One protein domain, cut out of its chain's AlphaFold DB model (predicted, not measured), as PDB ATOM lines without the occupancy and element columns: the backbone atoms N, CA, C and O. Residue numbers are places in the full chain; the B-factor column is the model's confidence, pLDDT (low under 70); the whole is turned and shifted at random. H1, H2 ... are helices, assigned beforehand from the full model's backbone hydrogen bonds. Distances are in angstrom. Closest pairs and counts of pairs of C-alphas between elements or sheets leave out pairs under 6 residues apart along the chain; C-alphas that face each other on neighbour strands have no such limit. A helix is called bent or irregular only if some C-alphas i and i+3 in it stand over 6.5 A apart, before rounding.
ATOM      1  N   GLU A 159     140.743 132.219 164.456       79.19
ATOM      2  CA  GLU A 159     141.347 133.219 165.340       79.19
ATOM      3  C   GLU A 159     142.875 133.278 165.173       79.19
ATOM      4  O   GLU A 159     143.447 134.361 165.000       79.19
ATOM      5  N   GLU A 160     143.545 132.123 165.127       80.19
ATOM      6  CA  GLU A 160     144.992 132.068 164.910       80.19
ATOM      7  C   GLU A 160     145.402 132.481 163.491       80.19
ATOM      8  O   GLU A 160     146.406 133.179 163.299       80.19
ATOM      9  N   MET A 161     144.601 132.147 162.477       79.31
ATOM     10  CA  MET A 161     144.818 132.667 161.125       79.31
ATOM     11  C   MET A 161     144.679 134.191 161.072       79.31
ATOM     12  O   MET A 161     145.484 134.843 160.397       79.31
ATOM     13  N   VAL A 162     143.702 134.764 161.777       86.94
ATOM     14  CA  VAL A 162     143.496 136.214 161.876       86.94
ATOM     15  C   VAL A 162     144.700 136.869 162.557       86.94
ATOM     16  O   VAL A 162     145.318 137.754 161.961       86.94
ATOM     17  N   LYS A 163     145.124 136.395 163.736       85.50
ATOM     18  CA  LYS A 163     146.320 136.923 164.429       85.50
ATOM     19  C   LYS A 163     147.570 136.843 163.553       85.50
ATOM     20  O   LYS A 163     148.287 137.834 163.395       85.50
ATOM     21  N   SER A 164     147.800 135.690 162.923       87.50
ATOM     22  CA  SER A 164     148.951 135.455 162.046       87.50
ATOM     23  C   SER A 164     148.960 136.388 160.834       87.50
ATOM     24  O   SER A 164     149.982 137.013 160.533       87.50
ATOM     25  N   LYS A 165     147.825 136.536 160.137       88.31
ATOM     26  CA  LYS A 165     147.722 137.425 158.969       88.31
ATOM     27  C   LYS A 165     147.839 138.895 159.353       88.31
ATOM     28  O   LYS A 165     148.493 139.635 158.623       88.31
ATOM     29  N   TYR A 166     147.265 139.303 160.482       89.94
ATOM     30  CA  TYR A 166     147.394 140.669 160.981       89.94
ATOM     31  C   TYR A 166     148.857 140.989 161.310       89.94
ATOM     32  O   TYR A 166     149.401 141.970 160.806       89.94
ATOM     33  N   GLY A 167     149.547 140.096 162.029       88.19
ATOM     34  CA  GLY A 167     150.980 140.232 162.305       88.19
ATOM     35  C   GLY A 167     151.839 140.280 161.035       88.19
ATOM     36  O   GLY A 167     152.759 141.091 160.939       88.19
ATOM     37  N   ARG A 168     151.521 139.468 160.016       90.19
ATOM     38  CA  ARG A 168     152.193 139.544 158.704       90.19
ATOM     39  C   ARG A 168     151.935 140.875 158.008       90.19
ATOM     40  O   ARG A 168     152.884 141.464 157.505       90.19
ATOM     41  N   ALA A 169     150.690 141.350 157.985       91.19
ATOM     42  CA  ALA A 169     150.342 142.629 157.373       91.19
ATOM     43  C   ALA A 169     151.138 143.781 158.001       91.19
ATOM     44  O   ALA A 169     151.708 144.591 157.271       91.19
ATOM     45  N   LEU A 170     151.249 143.801 159.333       89.25
ATOM     46  CA  LEU A 170     152.063 144.781 160.051       89.25
ATOM     47  C   LEU A 170     153.555 144.653 159.718       89.25
ATOM     48  O   LEU A 170     154.200 145.658 159.441       89.25
ATOM     49  N   ARG A 171     154.098 143.434 159.628       87.81
ATOM     50  CA  ARG A 171     155.501 143.226 159.230       87.81
ATOM     51  C   ARG A 171     155.792 143.731 157.810       87.81
ATOM     52  O   ARG A 171     156.835 144.329 157.567       87.81
ATOM     53  N   TYR A 172     154.883 143.508 156.860       88.88
ATOM     54  CA  TYR A 172     155.027 144.060 155.506       88.88
ATOM     55  C   TYR A 172     154.905 145.586 155.493       88.88
ATOM     56  O   TYR A 172     155.636 146.245 154.758       88.88
ATOM     57  N   LEU A 173     154.050 146.158 156.345       87.88
ATOM     58  CA  LEU A 173     153.967 147.607 156.536       87.88
ATOM     59  C   LEU A 173     155.279 148.190 157.086       87.88
ATOM     60  O   LEU A 173     155.727 149.246 156.639       87.88
ATOM     61  N   GLU A 174     155.910 147.501 158.038       83.50
ATOM     62  CA  GLU A 174     157.206 147.884 158.606       83.50
ATOM     63  C   GLU A 174     158.323 147.841 157.563       83.50
ATOM     64  O   GLU A 174     159.098 148.795 157.475       83.50
ATOM     65  N   ASN A 175     158.334 146.793 156.736       84.19
ATOM     66  CA  ASN A 175     159.287 146.584 155.642       84.19
ATOM     67  C   ASN A 175     158.985 147.415 154.383       84.19
ATOM     68  O   ASN A 175     159.665 147.249 153.373       84.19
ATOM     69  N   ASN A 176     157.990 148.307 154.441       84.19
ATOM     70  CA  ASN A 176     157.595 149.185 153.343       84.19
ATOM     71  C   ASN A 176     157.182 148.438 152.059       84.19
ATOM     72  O   ASN A 176     157.523 148.838 150.950       84.19
ATOM     73  N   ASP A 177     156.435 147.347 152.227       88.25
ATOM     74  CA  ASP A 177     155.861 146.540 151.149       88.25
ATOM     75  C   ASP A 177     154.322 146.653 151.173       88.25
ATOM     76  O   ASP A 177     153.620 145.807 151.750       88.25
ATOM     77  N   PRO A 178     153.764 147.727 150.586       86.88
ATOM     78  CA  PRO A 178     152.333 148.023 150.646       86.88
ATOM     79  C   PRO A 178     151.498 146.984 149.891       86.88
ATOM     80  O   PRO A 178     150.380 146.684 150.299       86.88
ATOM     81  N   ASN A 179     152.034 146.383 148.827       88.88
ATOM     82  CA  ASN A 179     151.306 145.417 148.006       88.88
ATOM     83  C   ASN A 179     151.042 144.126 148.784       88.88
ATOM     84  O   ASN A 179     149.905 143.637 148.823       88.88
ATOM     85  N   ASN A 180     152.066 143.592 149.458       90.06
ATOM     86  CA  ASN A 180     151.874 142.429 150.318       90.06
ATOM     87  C   ASN A 180     151.077 142.786 151.578       90.06
ATOM     88  O   ASN A 180     150.212 142.004 151.975       90.06
ATOM     89  N   CYS A 181     151.273 143.975 152.156       90.94
ATOM     90  CA  CYS A 181     150.444 144.453 153.265       90.94
ATOM     91  C   CYS A 181     148.950 144.456 152.890       90.94
ATOM     92  O   CYS A 181     148.149 143.774 153.533       90.94
ATOM     93  N   LEU A 182     148.582 145.120 151.789       90.81
ATOM     94  CA  LEU A 182     147.209 145.203 151.284       90.81
ATOM     95  C   LEU A 182     146.607 143.821 151.019       90.81
ATOM     96  O   LEU A 182     145.452 143.563 151.368       90.81
ATOM     97  N   LYS A 183     147.395 142.910 150.437       92.56
ATOM     98  CA  LYS A 183     146.988 141.519 150.212       92.56
ATOM     99  C   LYS A 183     146.586 140.837 151.521       92.56
ATOM    100  O   LYS A 183     145.520 140.223 151.574       92.56
ATOM    101  N   TYR A 184     147.396 140.954 152.573       89.75
ATOM    102  CA  TYR A 184     147.086 140.348 153.870       89.75
ATOM    103  C   TYR A 184     145.925 141.043 154.591       89.75
ATOM    104  O   TYR A 184     145.114 140.343 155.194       89.75
ATOM    105  N   LEU A 185     145.773 142.367 154.470       92.38
ATOM    106  CA  LEU A 185     144.624 143.097 155.026       92.38
ATOM    107  C   LEU A 185     143.303 142.685 154.363       92.38
ATOM    108  O   LEU A 185     142.316 142.448 155.055       92.38
ATOM    109  N   ASN A 186     143.283 142.519 153.037       90.81
ATOM    110  CA  ASN A 186     142.097 142.030 152.327       90.81
ATOM    111  C   ASN A 186     141.738 140.595 152.737       90.81
ATOM    112  O   ASN A 186     140.569 140.295 152.970       90.81
ATOM    113  N   GLN A 187     142.737 139.717 152.872       90.06
ATOM    114  CA  GLN A 187     142.513 138.359 153.375       90.06
ATOM    115  C   GLN A 187     141.986 138.356 154.812       90.06
ATOM    116  O   GLN A 187     141.171 137.508 155.159       90.06
ATOM    117  N   LEU A 188     142.441 139.290 155.646       92.19
ATOM    118  CA  LEU A 188     141.979 139.419 157.019       92.19
ATOM    119  C   LEU A 188     140.512 139.863 157.089       92.19
ATOM    120  O   LEU A 188     139.739 139.253 157.816       92.19
ATOM    121  N   LEU A 189     140.114 140.871 156.305       89.69
ATOM    122  CA  LEU A 189     138.714 141.314 156.235       89.69
ATOM    123  C   LEU A 189     137.788 140.203 155.743       89.69
ATOM    124  O   LEU A 189     136.677 140.076 156.242       89.69
ATOM    125  N   TYR A 190     138.258 139.381 154.803       87.38
ATOM    126  CA  TYR A 190     137.511 138.217 154.338       87.38
ATOM    127  C   TYR A 190     137.294 137.180 155.449       87.38
ATOM    128  O   TYR A 190     136.197 136.643 155.561       87.38
ATOM    129  N   LEU A 191     138.316 136.917 156.276       86.31
ATOM    130  CA  LEU A 191     138.212 135.997 157.416       86.31
ATOM    131  C   LEU A 191     137.357 136.550 158.560       86.31
ATOM    132  O   LEU A 191     136.724 135.783 159.272       86.31
ATOM    133  N   LEU A 192     137.369 137.868 158.757       87.62
ATOM    134  CA  LEU A 192     136.596 138.526 159.806       87.62
ATOM    135  C   LEU A 192     135.126 138.699 159.440       87.62
ATOM    136  O   LEU A 192     134.327 138.937 160.344       87.62
ATOM    137  N   LYS A 193     134.782 138.636 158.149       86.94
ATOM    138  CA  LYS A 193     133.423 138.861 157.668       86.94
ATOM    139  C   LYS A 193     132.482 137.811 158.249       86.94
ATOM    140  O   LYS A 193     132.703 136.611 158.090       86.94
ATOM    141  N   ASN A 194     131.426 138.292 158.884       82.38
ATOM    142  CA  ASN A 194     130.302 137.471 159.276       82.38
ATOM    143  C   ASN A 194     129.353 137.356 158.079       82.38
ATOM    144  O   ASN A 194     128.969 138.365 157.491       82.38
ATOM    145  N   TYR A 195     129.041 136.128 157.676       74.94
ATOM    146  CA  TYR A 195     128.162 135.852 156.534       74.94
ATOM    147  C   TYR A 195     126.737 135.484 156.964       74.94
ATOM    148  O   TYR A 195     125.888 135.295 156.099       74.94
ATOM    149  N   GLU A 196     126.488 135.359 158.271       70.56
ATOM    150  CA  GLU A 196     125.202 134.920 158.827       70.56
ATOM    151  C   GLU A 196     124.363 136.077 159.391       70.56
ATOM    152  O   GLU A 196     123.160 135.917 159.575       70.56
ATOM    153  N   ASP A 197     124.977 137.233 159.659       67.12
ATOM    154  CA  ASP A 197     124.343 138.377 160.322       67.12
ATOM    155  C   ASP A 197     124.736 139.687 159.619       67.12
ATOM    156  O   ASP A 197     125.884 140.134 159.698       67.12
ATOM    157  N   ASP A 198     123.773 140.291 158.918       62.12
ATOM    158  CA  ASP A 198     123.958 141.546 158.182       62.12
ATOM    159  C   ASP A 198     124.033 142.775 159.110       62.12
ATOM    160  O   ASP A 198     124.590 143.803 158.716       62.12
ATOM    161  N   GLU A 199     123.524 142.685 160.346       64.75
ATOM    162  CA  GLU A 199     123.610 143.768 161.338       64.75
ATOM    163  C   GLU A 199     124.986 143.805 162.020       64.75
ATOM    164  O   GLU A 199     125.432 144.869 162.456       64.75
ATOM    165  N   LYS A 200     125.689 142.663 162.062       73.00
ATOM    166  CA  LYS A 200     127.065 142.527 162.572       73.00
ATOM    167  C   LYS A 200     127.990 141.971 161.494       73.00
ATOM    168  O   LYS A 200     128.362 140.795 161.552       73.00
ATOM    169  N   PRO A 201     128.451 142.812 160.550       78.25
ATOM    170  CA  PRO A 201     129.166 142.366 159.355       78.25
ATOM    171  C   PRO A 201     130.530 141.723 159.642       78.25
ATOM    172  O   PRO A 201     131.134 141.140 158.739       78.25
ATOM    173  N   TYR A 202     131.041 141.817 160.877       85.25
ATOM    174  CA  TYR A 202     132.305 141.215 161.287       85.25
ATOM    175  C   TYR A 202     132.212 140.549 162.662       85.25
ATOM    176  O   TYR A 202     131.695 141.131 163.610       85.25
ATOM    177  N   PHE A 203     132.838 139.379 162.810       81.50
ATOM    178  CA  PHE A 203     132.969 138.683 164.099       81.50
ATOM    179  C   PHE A 203     133.767 139.483 165.146       81.50
ATOM    180  O   PHE A 203     133.605 139.288 166.349       81.50
ATOM    181  N   ASN A 204     134.643 140.385 164.693       84.50
ATOM    182  CA  ASN A 204     135.389 141.314 165.538       84.50
ATOM    183  C   ASN A 204     135.436 142.697 164.874       84.50
ATOM    184  O   ASN A 204     136.370 143.021 164.135       84.50
ATOM    185  N   GLU A 205     134.413 143.510 165.137       83.94
ATOM    186  CA  GLU A 205     134.253 144.845 164.545       83.94
ATOM    187  C   GLU A 205     135.405 145.796 164.872       83.94
ATOM    188  O   GLU A 205     135.844 146.555 164.013       83.94
ATOM    189  N   ASN A 206     135.955 145.737 166.088       85.62
ATOM    190  CA  ASN A 206     137.067 146.603 166.480       85.62
ATOM    191  C   ASN A 206     138.313 146.323 165.621       85.62
ATOM    192  O   ASN A 206     138.918 147.242 165.065       85.62
ATOM    193  N   LEU A 207     138.664 145.044 165.448       87.44
ATOM    194  CA  LEU A 207     139.779 144.660 164.584       87.44
ATOM    195  C   LEU A 207     139.493 144.984 163.112       87.44
ATOM    196  O   LEU A 207     140.376 145.498 162.425       87.44
ATOM    197  N   ALA A 208     138.269 144.740 162.634       87.75
ATOM    198  CA  ALA A 208     137.872 145.072 161.268       87.75
ATOM    199  C   ALA A 208     137.986 146.581 160.986       87.75
ATOM    200  O   ALA A 208     138.579 146.968 159.979       87.75
ATOM    201  N   ASN A 209     137.531 147.433 161.908       87.12
ATOM    202  CA  ASN A 209     137.632 148.889 161.794       87.12
ATOM    203  C   ASN A 209     139.091 149.361 161.733       87.12
ATOM    204  O   ASN A 209     139.443 150.156 160.858       87.12
ATOM    205  N   LYS A 210     139.973 148.809 162.584       88.75
ATOM    206  CA  LYS A 210     141.422 149.082 162.512       88.75
ATOM    207  C   LYS A 210     141.998 148.715 161.142       88.75
ATOM    208  O   LYS A 210     142.796 149.461 160.580       88.75
ATOM    209  N   VAL A 211     141.585 147.578 160.587       90.00
ATOM    210  CA  VAL A 211     142.090 147.051 159.309       90.00
ATOM    211  C   VAL A 211     141.590 147.870 158.120       90.00
ATOM    212  O   VAL A 211     142.371 148.152 157.211       90.00
ATOM    213  N   ILE A 212     140.325 148.295 158.138       88.81
ATOM    214  CA  ILE A 212     139.745 149.196 157.132       88.81
ATOM    215  C   ILE A 212     140.468 150.543 157.158       88.81
ATOM    216  O   ILE A 212     140.907 151.025 156.113       88.81
ATOM    217  N   SER A 213     140.659 151.118 158.346       87.38
ATOM    218  CA  SER A 213     141.384 152.379 158.507       87.38
ATOM    219  C   SER A 213     142.826 152.275 158.003       87.38
ATOM    220  O   SER A 213     143.279 153.116 157.221       87.38
ATOM    221  N   LEU A 214     143.532 151.194 158.350       89.56
ATOM    222  CA  LEU A 214     144.897 150.960 157.881       89.56
ATOM    223  C   LEU A 214     144.959 150.832 156.353       89.56
ATOM    224  O   LEU A 214     145.827 151.428 155.718       89.56
ATOM    225  N   LYS A 215     144.014 150.099 155.757       91.19
ATOM    226  CA  LYS A 215     143.896 149.937 154.304       91.19
ATOM    227  C   LYS A 215     143.660 151.275 153.598       91.19
ATOM    228  O   LYS A 215     144.337 151.559 152.613       91.19
ATOM    229  N   ASN A 216     142.743 152.096 154.104       89.06
ATOM    230  CA  ASN A 216     142.398 153.386 153.496       89.06
ATOM    231  C   ASN A 216     143.549 154.399 153.574       89.06
ATOM    232  O   ASN A 216     143.695 155.241 152.692       89.06
ATOM    233  N   ASN A 217     144.397 154.296 154.600       90.12
ATOM    234  CA  ASN A 217     145.535 155.191 154.805       90.12
ATOM    235  C   ASN A 217     146.872 154.620 154.283       90.12
ATOM    236  O   ASN A 217     147.905 155.276 154.417       90.12
ATOM    237  N   LEU A 218     146.877 153.431 153.668       89.94
ATOM    238  CA  LEU A 218     148.098 152.690 153.327       89.94
ATOM    239  C   LEU A 218     149.066 153.478 152.431       89.94
ATOM    240  O   LEU A 218     150.258 153.516 152.714       89.94
ATOM    241  N   ALA A 219     148.555 154.163 151.406       88.06
ATOM    242  CA  ALA A 219     149.375 154.968 150.493       88.06
ATOM    243  C   ALA A 219     150.049 156.161 151.200       88.06
ATOM    244  O   ALA A 219     151.191 156.517 150.909       88.06
ATOM    245  N   LEU A 220     149.360 156.780 152.165       87.00
ATOM    246  CA  LEU A 220     149.931 157.862 152.969       87.00
ATOM    247  C   LEU A 220     150.989 157.332 153.942       87.00
ATOM    248  O   LEU A 220     152.019 157.980 154.131       87.00
ATOM    249  N   ILE A 221     150.757 156.152 154.526       89.94
ATOM    250  CA  ILE A 221     151.724 155.484 155.407       89.94
ATOM    251  C   ILE A 221     152.980 155.086 154.625       89.94
ATOM    252  O   ILE A 221     154.088 155.320 155.100       89.94
ATOM    253  N   GLU A 222     152.832 154.555 153.411       89.62
ATOM    254  CA  GLU A 222     153.951 154.258 152.509       89.62
ATOM    255  C   GLU A 222     154.765 155.521 152.199       89.62
ATOM    256  O   GLU A 222     155.989 155.534 152.330       89.62
ATOM    257  N   LYS A 223     154.092 156.628 151.867       90.12
ATOM    258  CA  LYS A 223     154.763 157.913 151.645       90.12
ATOM    259  C   LYS A 223     155.544 158.367 152.887       90.12
ATOM    260  O   LYS A 223     156.686 158.809 152.761       90.12
ATOM    261  N   ALA A 224     154.968 158.222 154.080       88.50
ATOM    262  CA  ALA A 224     155.641 158.543 155.341       88.50
ATOM    263  C   ALA A 224     156.854 157.630 155.612       88.50
ATOM    264  O   ALA A 224     157.917 158.115 156.009       88.50
ATOM    265  N   ASN A 225     156.733 156.327 155.343       87.81
ATOM    266  CA  ASN A 225     157.830 155.360 155.428       87.81
ATOM    267  C   ASN A 225     158.968 155.704 154.453       87.81
ATOM    268  O   ASN A 225     160.136 155.642 154.832       87.81
ATOM    269  N   ASN A 226     158.653 156.116 153.225       88.56
ATOM    270  CA  ASN A 226     159.651 156.529 152.237       88.56
ATOM    271  C   ASN A 226     160.447 157.755 152.713       88.56
ATOM    272  O   ASN A 226     161.677 157.773 152.602       88.56
ATOM    273  N   TYR A 227     159.786 158.753 153.309       87.06
ATOM    274  CA  TYR A 227     160.484 159.884 153.935       87.06
ATOM    275  C   TYR A 227     161.342 159.459 155.129       87.06
ATOM    276  O   TYR A 227     162.471 159.921 155.273       87.06
ATOM    277  N   TYR A 228     160.849 158.532 155.951       85.69
ATOM    278  CA  TYR A 228     161.613 157.985 157.071       85.69
ATOM    279  C   TYR A 228     162.897 157.281 156.601       85.69
ATOM    280  O   TYR A 228     163.986 157.563 157.102       85.69
ATOM    281  N   ASN A 229     162.779 156.407 155.600       84.12
ATOM    282  CA  ASN A 229     163.885 155.613 155.064       84.12
ATOM    283  C   ASN A 229     164.909 156.467 154.300       84.12
ATOM    284  O   ASN A 229     166.097 156.163 154.323       84.12
ATOM    285  N   SER A 230     164.470 157.560 153.671       85.94
ATOM    286  CA  SER A 230     165.350 158.530 153.000       85.94
ATOM    287  C   SER A 230     166.014 159.532 153.955       85.94
ATOM    288  O   SER A 230     166.760 160.400 153.510       85.94
ATOM    289  N   GLY A 231     165.762 159.431 155.265       81.06
ATOM    290  CA  GLY A 231     166.327 160.331 156.273       81.06
ATOM    291  C   GLY A 231     165.619 161.683 156.391       81.06
ATOM    292  O   GLY A 231     166.017 162.512 157.209       81.06
ATOM    293  N   ASN A 232     164.538 161.908 155.638       85.06
ATOM    294  CA  ASN A 232     163.691 163.090 155.767       85.06
ATOM    295  C   ASN A 232     162.692 162.914 156.924       85.06
ATOM    296  O   ASN A 232     161.478 162.785 156.753       85.06
ATOM    297  N   TYR A 233     163.236 162.883 158.139       83.00
ATOM    298  CA  TYR A 233     162.479 162.597 159.356       83.00
ATOM    299  C   TYR A 233     161.400 163.643 159.654       83.00
ATOM    300  O   TYR A 233     160.379 163.306 160.253       83.00
ATOM    301  N   LYS A 234     161.593 164.887 159.203       80.69
ATOM    302  CA  LYS A 234     160.642 165.991 159.373       80.69
ATOM    303  C   LYS A 234     159.336 165.734 158.625       80.69
ATOM    304  O   LYS A 234     158.268 165.735 159.238       80.69
ATOM    305  N   GLU A 235     159.423 165.449 157.327       84.00
ATOM    306  CA  GLU A 235     158.244 165.151 156.506       84.00
ATOM    307  C   GLU A 235     157.601 163.815 156.897       84.00
ATOM    308  O   GLU A 235     156.374 163.697 156.926       84.00
ATOM    309  N   ALA A 236     158.414 162.829 157.295       85.50
ATOM    310  CA  ALA A 236     157.910 161.574 157.846       85.50
ATOM    311  C   ALA A 236     157.064 161.813 159.107       85.50
ATOM    312  O   ALA A 236     155.928 161.342 159.190       85.50
ATOM    313  N   LEU A 237     157.583 162.582 160.074       84.94
ATOM    314  CA  LEU A 237     156.876 162.905 161.314       84.94
ATOM    315  C   LEU A 237     155.581 163.676 161.040       84.94
ATOM    316  O   LEU A 237     154.552 163.355 161.638       84.94
ATOM    317  N   LYS A 238     155.616 164.653 160.124       84.81
ATOM    318  CA  LYS A 238     154.438 165.431 159.721       84.81
ATOM    319  C   LYS A 238     153.320 164.523 159.202       84.81
ATOM    320  O   LYS A 238     152.183 164.619 159.666       84.81
ATOM    321  N   LEU A 239     153.644 163.595 158.298       85.88
ATOM    322  CA  LEU A 239     152.661 162.657 157.751       85.88
ATOM    323  C   LEU A 239     152.150 161.656 158.792       85.88
ATOM    324  O   LEU A 239     150.939 161.453 158.871       85.88
ATOM    325  N   TYR A 240     153.017 161.077 159.630       86.81
ATOM    326  CA  TYR A 240     152.561 160.176 160.696       86.81
ATOM    327  C   TYR A 240     151.613 160.877 161.672       86.81
ATOM    328  O   TYR A 240     150.572 160.315 162.011       86.81
ATOM    329  N   LYS A 241     151.925 162.114 162.085       84.81
ATOM    330  CA  LYS A 241     151.034 162.917 162.939       84.81
ATOM    331  C   LYS A 241     149.697 163.196 162.254       84.81
ATOM    332  O   LYS A 241     148.657 162.962 162.867       84.81
ATOM    333  N   LYS A 242     149.707 163.603 160.979       86.06
ATOM    334  CA  LYS A 242     148.480 163.839 160.196       86.06
ATOM    335  C   LYS A 242     147.592 162.589 160.135       86.06
ATOM    336  O   LYS A 242     146.386 162.686 160.353       86.06
ATOM    337  N   ILE A 243     148.179 161.415 159.893       87.19
ATOM    338  CA  ILE A 243     147.443 160.141 159.821       87.19
ATOM    339  C   ILE A 243     146.852 159.774 161.190       87.19
ATOM    340  O   ILE A 243     145.673 159.438 161.259       87.19
ATOM    341  N   ILE A 244     147.633 159.875 162.273       85.19
ATOM    342  CA  ILE A 244     147.193 159.527 163.637       85.19
ATOM    343  C   ILE A 244     146.118 160.493 164.161       85.19
ATOM    344  O   ILE A 244     145.207 160.056 164.860       85.19
ATOM    345  N   ASN A 245     146.202 161.789 163.842       82.44
ATOM    346  CA  ASN A 245     145.188 162.770 164.244       82.44
ATOM    347  C   ASN A 245     143.832 162.479 163.593       82.44
ATOM    348  O   ASN A 245     142.806 162.545 164.268       82.44
ATOM    349  N   LYS A 246     143.833 162.131 162.298       80.62
ATOM    350  CA  LYS A 246     142.610 161.785 161.556       80.62
ATOM    351  C   LYS A 246     142.082 160.386 161.897       80.62
ATOM    352  O   LYS A 246     140.882 160.168 161.794       80.62
ATOM    353  N   ASN A 247     142.957 159.472 162.323       82.38
ATOM    354  CA  ASN A 247     142.642 158.062 162.579       82.38
ATOM    355  C   ASN A 247     143.251 157.607 163.929       82.38
ATOM    356  O   ASN A 247     144.295 156.934 163.951       82.38
ATOM    357  N   PRO A 248     142.664 158.001 165.079       81.88
ATOM    358  CA  PRO A 248     143.230 157.748 166.408       81.88
ATOM    359  C   PRO A 248     143.486 156.268 166.731       81.88
ATOM    360  O   PRO A 248     144.404 155.948 167.487       81.88
ATOM    361  N   GLU A 249     142.713 155.360 166.149       80.44
ATOM    362  CA  GLU A 249     142.833 153.906 166.272       80.44
ATOM    363  C   GLU A 249     144.142 153.347 165.693       80.44
ATOM    364  O   GLU A 249     144.616 152.301 166.143       80.44
ATOM    365  N   LEU A 250     144.777 154.064 164.759       84.31
ATOM    366  CA  LEU A 250     146.080 153.695 164.196       84.31
ATOM    367  C   LEU A 250     147.253 154.113 165.092       84.31
ATOM    368  O   LEU A 250     148.400 153.753 164.812       84.31
ATOM    369  N   ARG A 251     146.995 154.845 166.185       83.31
ATOM    370  CA  ARG A 251     148.031 155.311 167.120       83.31
ATOM    371  C   ARG A 251     148.846 154.166 167.707       83.31
ATOM    372  O   ARG A 251     150.029 154.346 167.947       83.31
ATOM    373  N   GLU A 252     148.241 153.013 167.960       80.44
ATOM    374  CA  GLU A 252     148.951 151.849 168.499       80.44
ATOM    375  C   GLU A 252     149.998 151.319 167.502       80.44
ATOM    376  O   GLU A 252     151.132 151.040 167.878       80.44
ATOM    377  N   ILE A 253     149.634 151.279 166.217       80.50
ATOM    378  CA  ILE A 253     150.444 150.730 165.123       80.50
ATOM    379  C   ILE A 253     151.553 151.710 164.724       80.50
ATOM    380  O   ILE A 253     152.725 151.358 164.637       80.50
ATOM    381  N   LEU A 254     151.184 152.971 164.494       81.75
ATOM    382  CA  LEU A 254     152.099 154.008 164.007       81.75
ATOM    383  C   LEU A 254     152.826 154.735 165.148       81.75
ATOM    384  O   LEU A 254     153.831 155.415 164.931       81.75
ATOM    385  N   GLY A 255     152.340 154.581 166.381       72.12
ATOM    386  CA  GLY A 255     152.863 155.248 167.568       72.12
ATOM    387  C   GLY A 255     154.273 154.821 167.943       72.12
ATOM    388  O   GLY A 255     154.983 155.623 168.541       72.12
ATOM    389  N   ILE A 256     154.700 153.607 167.586       72.12
ATOM    390  CA  ILE A 256     156.068 153.131 167.836       72.12
ATOM    391  C   ILE A 256     157.056 153.923 166.973       72.12
ATOM    392  O   ILE A 256     157.915 154.602 167.528       72.12
ATOM    393  N   LYS A 257     156.852 153.977 165.648       72.69
ATOM    394  CA  LYS A 257     157.681 154.794 164.738       72.69
ATOM    395  C   LYS A 257     157.622 156.287 165.079       72.69
ATOM    396  O   LYS A 257     158.635 156.981 165.040       72.69
ATOM    397  N   HIS A 258     156.448 156.786 165.469       71.50
ATOM    398  CA  HIS A 258     156.287 158.162 165.945       71.50
ATOM    399  C   HIS A 258     157.100 158.433 167.227       71.50
ATOM    400  O   HIS A 258     157.764 159.463 167.334       71.50
ATOM    401  N   LYS A 259     157.080 157.514 168.201       74.56
ATOM    402  CA  LYS A 259     157.875 157.616 169.435       74.56
ATOM    403  C   LYS A 259     159.369 157.502 169.156       74.56
ATOM    404  O   LYS A 259     160.124 158.269 169.738       74.56
ATOM    405  N   GLU A 260     159.794 156.611 168.263       73.31
ATOM    406  CA  GLU A 260     161.191 156.488 167.830       73.31
ATOM    407  C   GLU A 260     161.698 157.787 167.195       73.31
ATOM    408  O   GLU A 260     162.748 158.293 167.580       73.31
ATOM    409  N   LEU A 261     160.918 158.396 166.297       70.56
ATOM    410  CA  LEU A 261     161.253 159.689 165.691       70.56
ATOM    411  C   LEU A 261     161.475 160.800 166.728       70.56
ATOM    412  O   LEU A 261     162.400 161.600 166.580       70.56
ATOM    413  N   ILE A 262     160.657 160.827 167.783       68.62
ATOM    414  CA  ILE A 262     160.772 161.796 168.885       68.62
ATOM    415  C   ILE A 262     161.947 161.445 169.814       68.62
ATOM    416  O   ILE A 262     162.676 162.333 170.254       68.62
ATOM    417  N   ALA A 263     162.154 160.160 170.104       67.88
ATOM    418  CA  ALA A 263     163.167 159.682 171.041       67.88
ATOM    419  C   ALA A 263     164.597 159.760 170.484       67.88
ATOM    420  O   ALA A 263     165.537 159.978 171.246       67.88
ATOM    421  N   ILE A 264     164.787 159.625 169.167       57.81
ATOM    422  CA  ILE A 264     166.123 159.558 168.550       57.81
ATOM    423  C   ILE A 264     166.829 160.941 168.490       57.81
ATOM    424  O   ILE A 264     167.933 161.042 167.966       57.81
ATOM    425  N   LYS A 265     166.276 162.033 169.054       56.84
ATOM    426  CA  LYS A 265     166.901 163.387 169.020       56.84
ATOM    427  C   LYS A 265     167.248 163.887 167.596       56.84
ATOM    428  O   LYS A 265     168.024 164.823 167.439       56.84
ATOM    429  N   LYS A 266     166.673 163.283 166.550       60.12
ATOM    430  CA  LYS A 266     166.928 163.623 165.136       60.12
ATOM    431  C   LYS A 266     166.247 164.915 164.687       60.12
ATOM    432  O   LYS A 266     166.630 165.465 163.663       60.12
ATOM    433  N   ILE A 267     165.251 165.384 165.437       62.72
ATOM    434  CA  ILE A 267     164.527 166.629 165.179       62.72
ATOM    435  C   ILE A 267     164.583 167.460 166.471       62.72
ATOM    436  O   ILE A 267     164.177 166.953 167.521       62.72
ATOM    437  N   PRO A 268     165.095 168.704 166.435       70.94
ATOM    438  CA  PRO A 268     165.085 169.599 167.588       70.94
ATOM    439  C   PRO A 268     163.656 169.857 168.087       70.94
ATOM    440  O   PRO A 268     162.728 169.973 167.289       70.94
ATOM    441  N   THR A 269     163.467 170.016 169.399       68.75
ATOM    442  CA  THR A 269     162.151 170.284 170.014       68.75
ATOM    443  C   THR A 269     161.443 171.499 169.400       68.75
ATOM    444  O   THR A 269     160.230 171.474 169.209       68.75
ATOM    445  N   GLU A 270     162.200 172.529 169.024       72.69
ATOM    446  CA  GLU A 270     161.691 173.729 168.344       72.69
ATOM    447  C   GLU A 270     161.107 173.421 166.957       72.69
ATOM    448  O   GLU A 270     160.109 174.008 166.545       72.69
ATOM    449  N   GLU A 271     161.691 172.471 166.223       69.69
ATOM    450  CA  GLU A 271     161.139 172.041 164.939       69.69
ATOM    451  C   GLU A 271     159.896 171.172 165.114       69.69
ATOM    452  O   GLU A 271     158.979 171.266 164.301       69.69
ATOM    453  N   ILE A 272     159.822 170.373 166.181       70.06
ATOM    454  CA  ILE A 272     158.605 169.624 166.526       70.06
ATOM    455  C   ILE A 272     157.459 170.597 166.823       70.06
ATOM    456  O   ILE A 272     156.363 170.399 166.301       70.06
ATOM    457  N   GLN A 273     157.727 171.667 167.580       74.00
ATOM    458  CA  GLN A 273     156.756 172.735 167.842       74.00
ATOM    459  C   GLN A 273     156.304 173.419 166.547       74.00
ATOM    460  O   GLN A 273     155.103 173.536 166.318       74.00
ATOM    461  N   LYS A 274     157.235 173.758 165.643       76.88
ATOM    462  CA  LYS A 274     156.894 174.318 164.321       76.88
ATOM    463  C   LYS A 274     156.066 173.360 163.463       76.88
ATOM    464  O   LYS A 274     155.166 173.805 162.758       76.88
ATOM    465  N   ILE A 275     156.345 172.054 163.494       71.44
ATOM    466  CA  ILE A 275     155.525 171.050 162.796       71.44
ATOM    467  C   ILE A 275     154.122 171.004 163.408       71.44
ATOM    468  O   ILE A 275     153.149 170.991 162.659       71.44
ATOM    469  N   ASP A 276     154.010 171.024 164.738       68.94
ATOM    470  CA  ASP A 276     152.724 171.017 165.445       68.94
ATOM    471  C   ASP A 276     151.896 172.273 165.152       68.94
ATOM    472  O   ASP A 276     150.690 172.176 164.936       68.94
ATOM    473  N   GLU A 277     152.531 173.439 165.078       72.94
ATOM    474  CA  GLU A 277     151.904 174.685 164.629       72.94
ATOM    475  C   GLU A 277     151.522 174.630 163.145       72.94
ATOM    476  O   GLU A 277     150.403 174.988 162.789       72.94
ATOM    477  N   SER A 278     152.392 174.110 162.273       72.25
ATOM    478  CA  SER A 278     152.099 173.979 160.838       72.25
ATOM    479  C   SER A 278     150.943 173.019 160.553       72.25
ATOM    480  O   SER A 278     150.137 173.287 159.673       72.25
ATOM    481  N   LEU A 279     150.827 171.924 161.311       69.25
ATOM    482  CA  LEU A 279     149.725 170.970 161.196       69.25
ATOM    483  C   LEU A 279     148.433 171.543 161.765       69.25
ATOM    484  O   LEU A 279     147.387 171.346 161.161       69.25
ATOM    485  N   LYS A 280     148.494 172.295 162.871       66.06
ATOM    486  CA  LYS A 280     147.344 173.086 163.331       66.06
ATOM    487  C   LYS A 280     146.894 174.069 162.253       66.06
ATOM    488  O   LYS A 280     145.696 174.189 162.044       66.06
ATOM    489  N   ASN A 281     147.828 174.714 161.553       60.88
ATOM    490  CA  ASN A 281     147.535 175.664 160.480       60.88
ATOM    491  C   ASN A 281     147.037 174.986 159.187       60.88
ATOM    492  O   ASN A 281     146.186 175.540 158.506       60.88
ATOM    493  N   GLU A 282     147.501 173.778 158.852       64.69
ATOM    494  CA  GLU A 282     146.945 172.976 157.746       64.69
ATOM    495  C   GLU A 282     145.559 172.416 158.088       64.69
ATOM    496  O   GLU A 282     144.674 172.440 157.242       64.69
ATOM    497  N   GLU A 283     145.335 171.944 159.320       58.03
ATOM    498  CA  GLU A 283     143.994 171.593 159.808       58.03
ATOM    499  C   GLU A 283     143.081 172.836 159.807       58.03
ATOM    500  O   GLU A 283     141.904 172.726 159.474       58.03
ATOM    501  N   LEU A 284     143.628 174.017 160.120       51.66
ATOM    502  CA  LEU A 284     142.964 175.324 160.051       51.66
ATOM    503  C   LEU A 284     142.641 175.738 158.603       51.66
ATOM    504  O   LEU A 284     141.582 176.313 158.383       51.66
ATOM    505  N   GLU A 285     143.504 175.464 157.620       54.72
ATOM    506  CA  GLU A 285     143.232 175.746 156.201       54.72
ATOM    507  C   GLU A 285     142.297 174.722 155.546       54.72
ATOM    508  O   GLU A 285     141.407 175.122 154.798       54.72
ATOM    509  N   GLU A 286     142.406 173.429 155.871       53.84
ATOM    510  CA  GLU A 286     141.417 172.416 155.463       53.84
ATOM    511  C   GLU A 286     140.018 172.769 156.025       53.84
ATOM    512  O   GLU A 286     139.024 172.623 155.317       53.84
ATOM    513  N   LEU A 287     139.940 173.333 157.241       49.38
ATOM    514  CA  LEU A 287     138.702 173.871 157.837       49.38
ATOM    515  C   LEU A 287     138.216 175.194 157.213       49.38
ATOM    516  O   LEU A 287     137.040 175.519 157.357       49.38
ATOM    517  N   LYS A 288     139.093 175.964 156.551       49.44
ATOM    518  CA  LYS A 288     138.741 177.199 155.819       49.44
ATOM    519  C   LYS A 288     138.293 176.931 154.378       49.44
ATOM    520  O   LYS A 288     137.597 177.766 153.809       49.44
ATOM    521  N   HIS A 289     138.731 175.818 153.778       48.03
ATOM    522  CA  HIS A 289     138.431 175.451 152.389       48.03
ATOM    523  C   HIS A 289     137.159 174.610 152.218       48.03
ATOM    524  O   HIS A 289     136.578 174.618 151.133       48.03
ATOM    525  N   GLU A 290     136.685 173.931 153.263       43.50
ATOM    526  CA  GLU A 290     135.261 173.606 153.362       43.50
ATOM    527  C   GLU A 290     134.516 174.909 153.664       43.50
ATOM    528  O   GLU A 290     134.919 175.631 154.570       43.50
TER     529      GLU A 290
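Overview. This is residues 159 to 290 of the 514 residues of an uncharacterized protein of Methanotorris formicicus Mc-S-70 (UniProt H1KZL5). Two sets of three helices, each folding back and forth in hairpins, sit one after the other along the length of an elongated model: H1, H2 and H3 in one set, H4, H5 and H6 in the other. H7, the longest helix, crosses H5 on the second set, and its last residues, 284 to 289, stick out with residue 290, while the long link of residues 193 to 204 lies at the opposite end of the model. The printed part has 132 residues with seven named helices, H1 to H7 in chain order, and no named strand; its class is all helix. It is only just compact, close to loose, with a radius of gyration of the C-alphas of 16.7 A, and the C-alphas span 53 by 35 by 21 A.

Along the chain. H7 is the longest helix, residues 269 to 289, 30.0 A from first to last C-alpha, with C-alpha 269 at (162.151, 170.284, 170.014) and C-alpha 289 at (138.431, 175.451, 152.389). H5, residues 233 to 246, measures 20.0 A, and H6, residues 248 to 263, 20.6 A. H6 is only just irregular, with C-alphas 249 and 252 6.8 A apart, and it has a kink of 63 degrees near residue 255. H4 covers residues 218 to 229 and H3 residues 205 to 216. H2, residues 178 to 192, measures 20.5 A. H1, residues 159 to 174, measures 22.6 A and begins with C-alpha 159 at (141.347, 133.219, 165.340).

Arrangement. H7 touches H5 with residues 275 to 279 alone, the closest C-alphas being those of Lys 238 and Ile 275, 6.5 A apart, at a steep tilt of 47 degrees. H5 and H6 form a helical hairpin at a shallow tilt of 23 degrees, closest at Ile 244 and Arg 251, whose C-alphas are 5.5 A apart. H4 and H5 form another at 25 degrees, with the C-alphas of Ala 224 and Ala 236 closest at 4.5 A. H4 and H6 are apart. H2 touches H4 through residues 178 to 182 alone, the C-alphas of Pro 178 and Glu 222 coming closest at 6.7 A. H3 touches H6 with residues 210 to 214 alone, the C-alphas of Lys 210 and Glu 249 coming closest at 6.3 A. H3 and H4 meet only through their link. H2 and H3 form a hairpin at a shallow tilt of 26 degrees, with the C-alphas of Leu 189 and Ala 208 closest at 6.3 A. H1 and H2 form a hairpin at 19 degrees, with the C-alphas of Ala 169 and Cys 181 closest at 4.5 A. H1 and H3 are near each other. Each O i to N i+4 pair is within hydrogen-bond range in H1, H2, H3, H4, H5 and H7, and 8 of 12 are in H6.

Size, cuts and confidence. The two C-alphas farthest apart, those of Glu 196 and Glu 270, are 54.1 A from each other. The printed part has no cut; the link from H2 to H3 is long and the other links are tight. Mean pLDDT of the printed part is 79.8, and it is under 70 at residues 197 to 199, 262 to 267, 269, 271, 276 and 279 to 290.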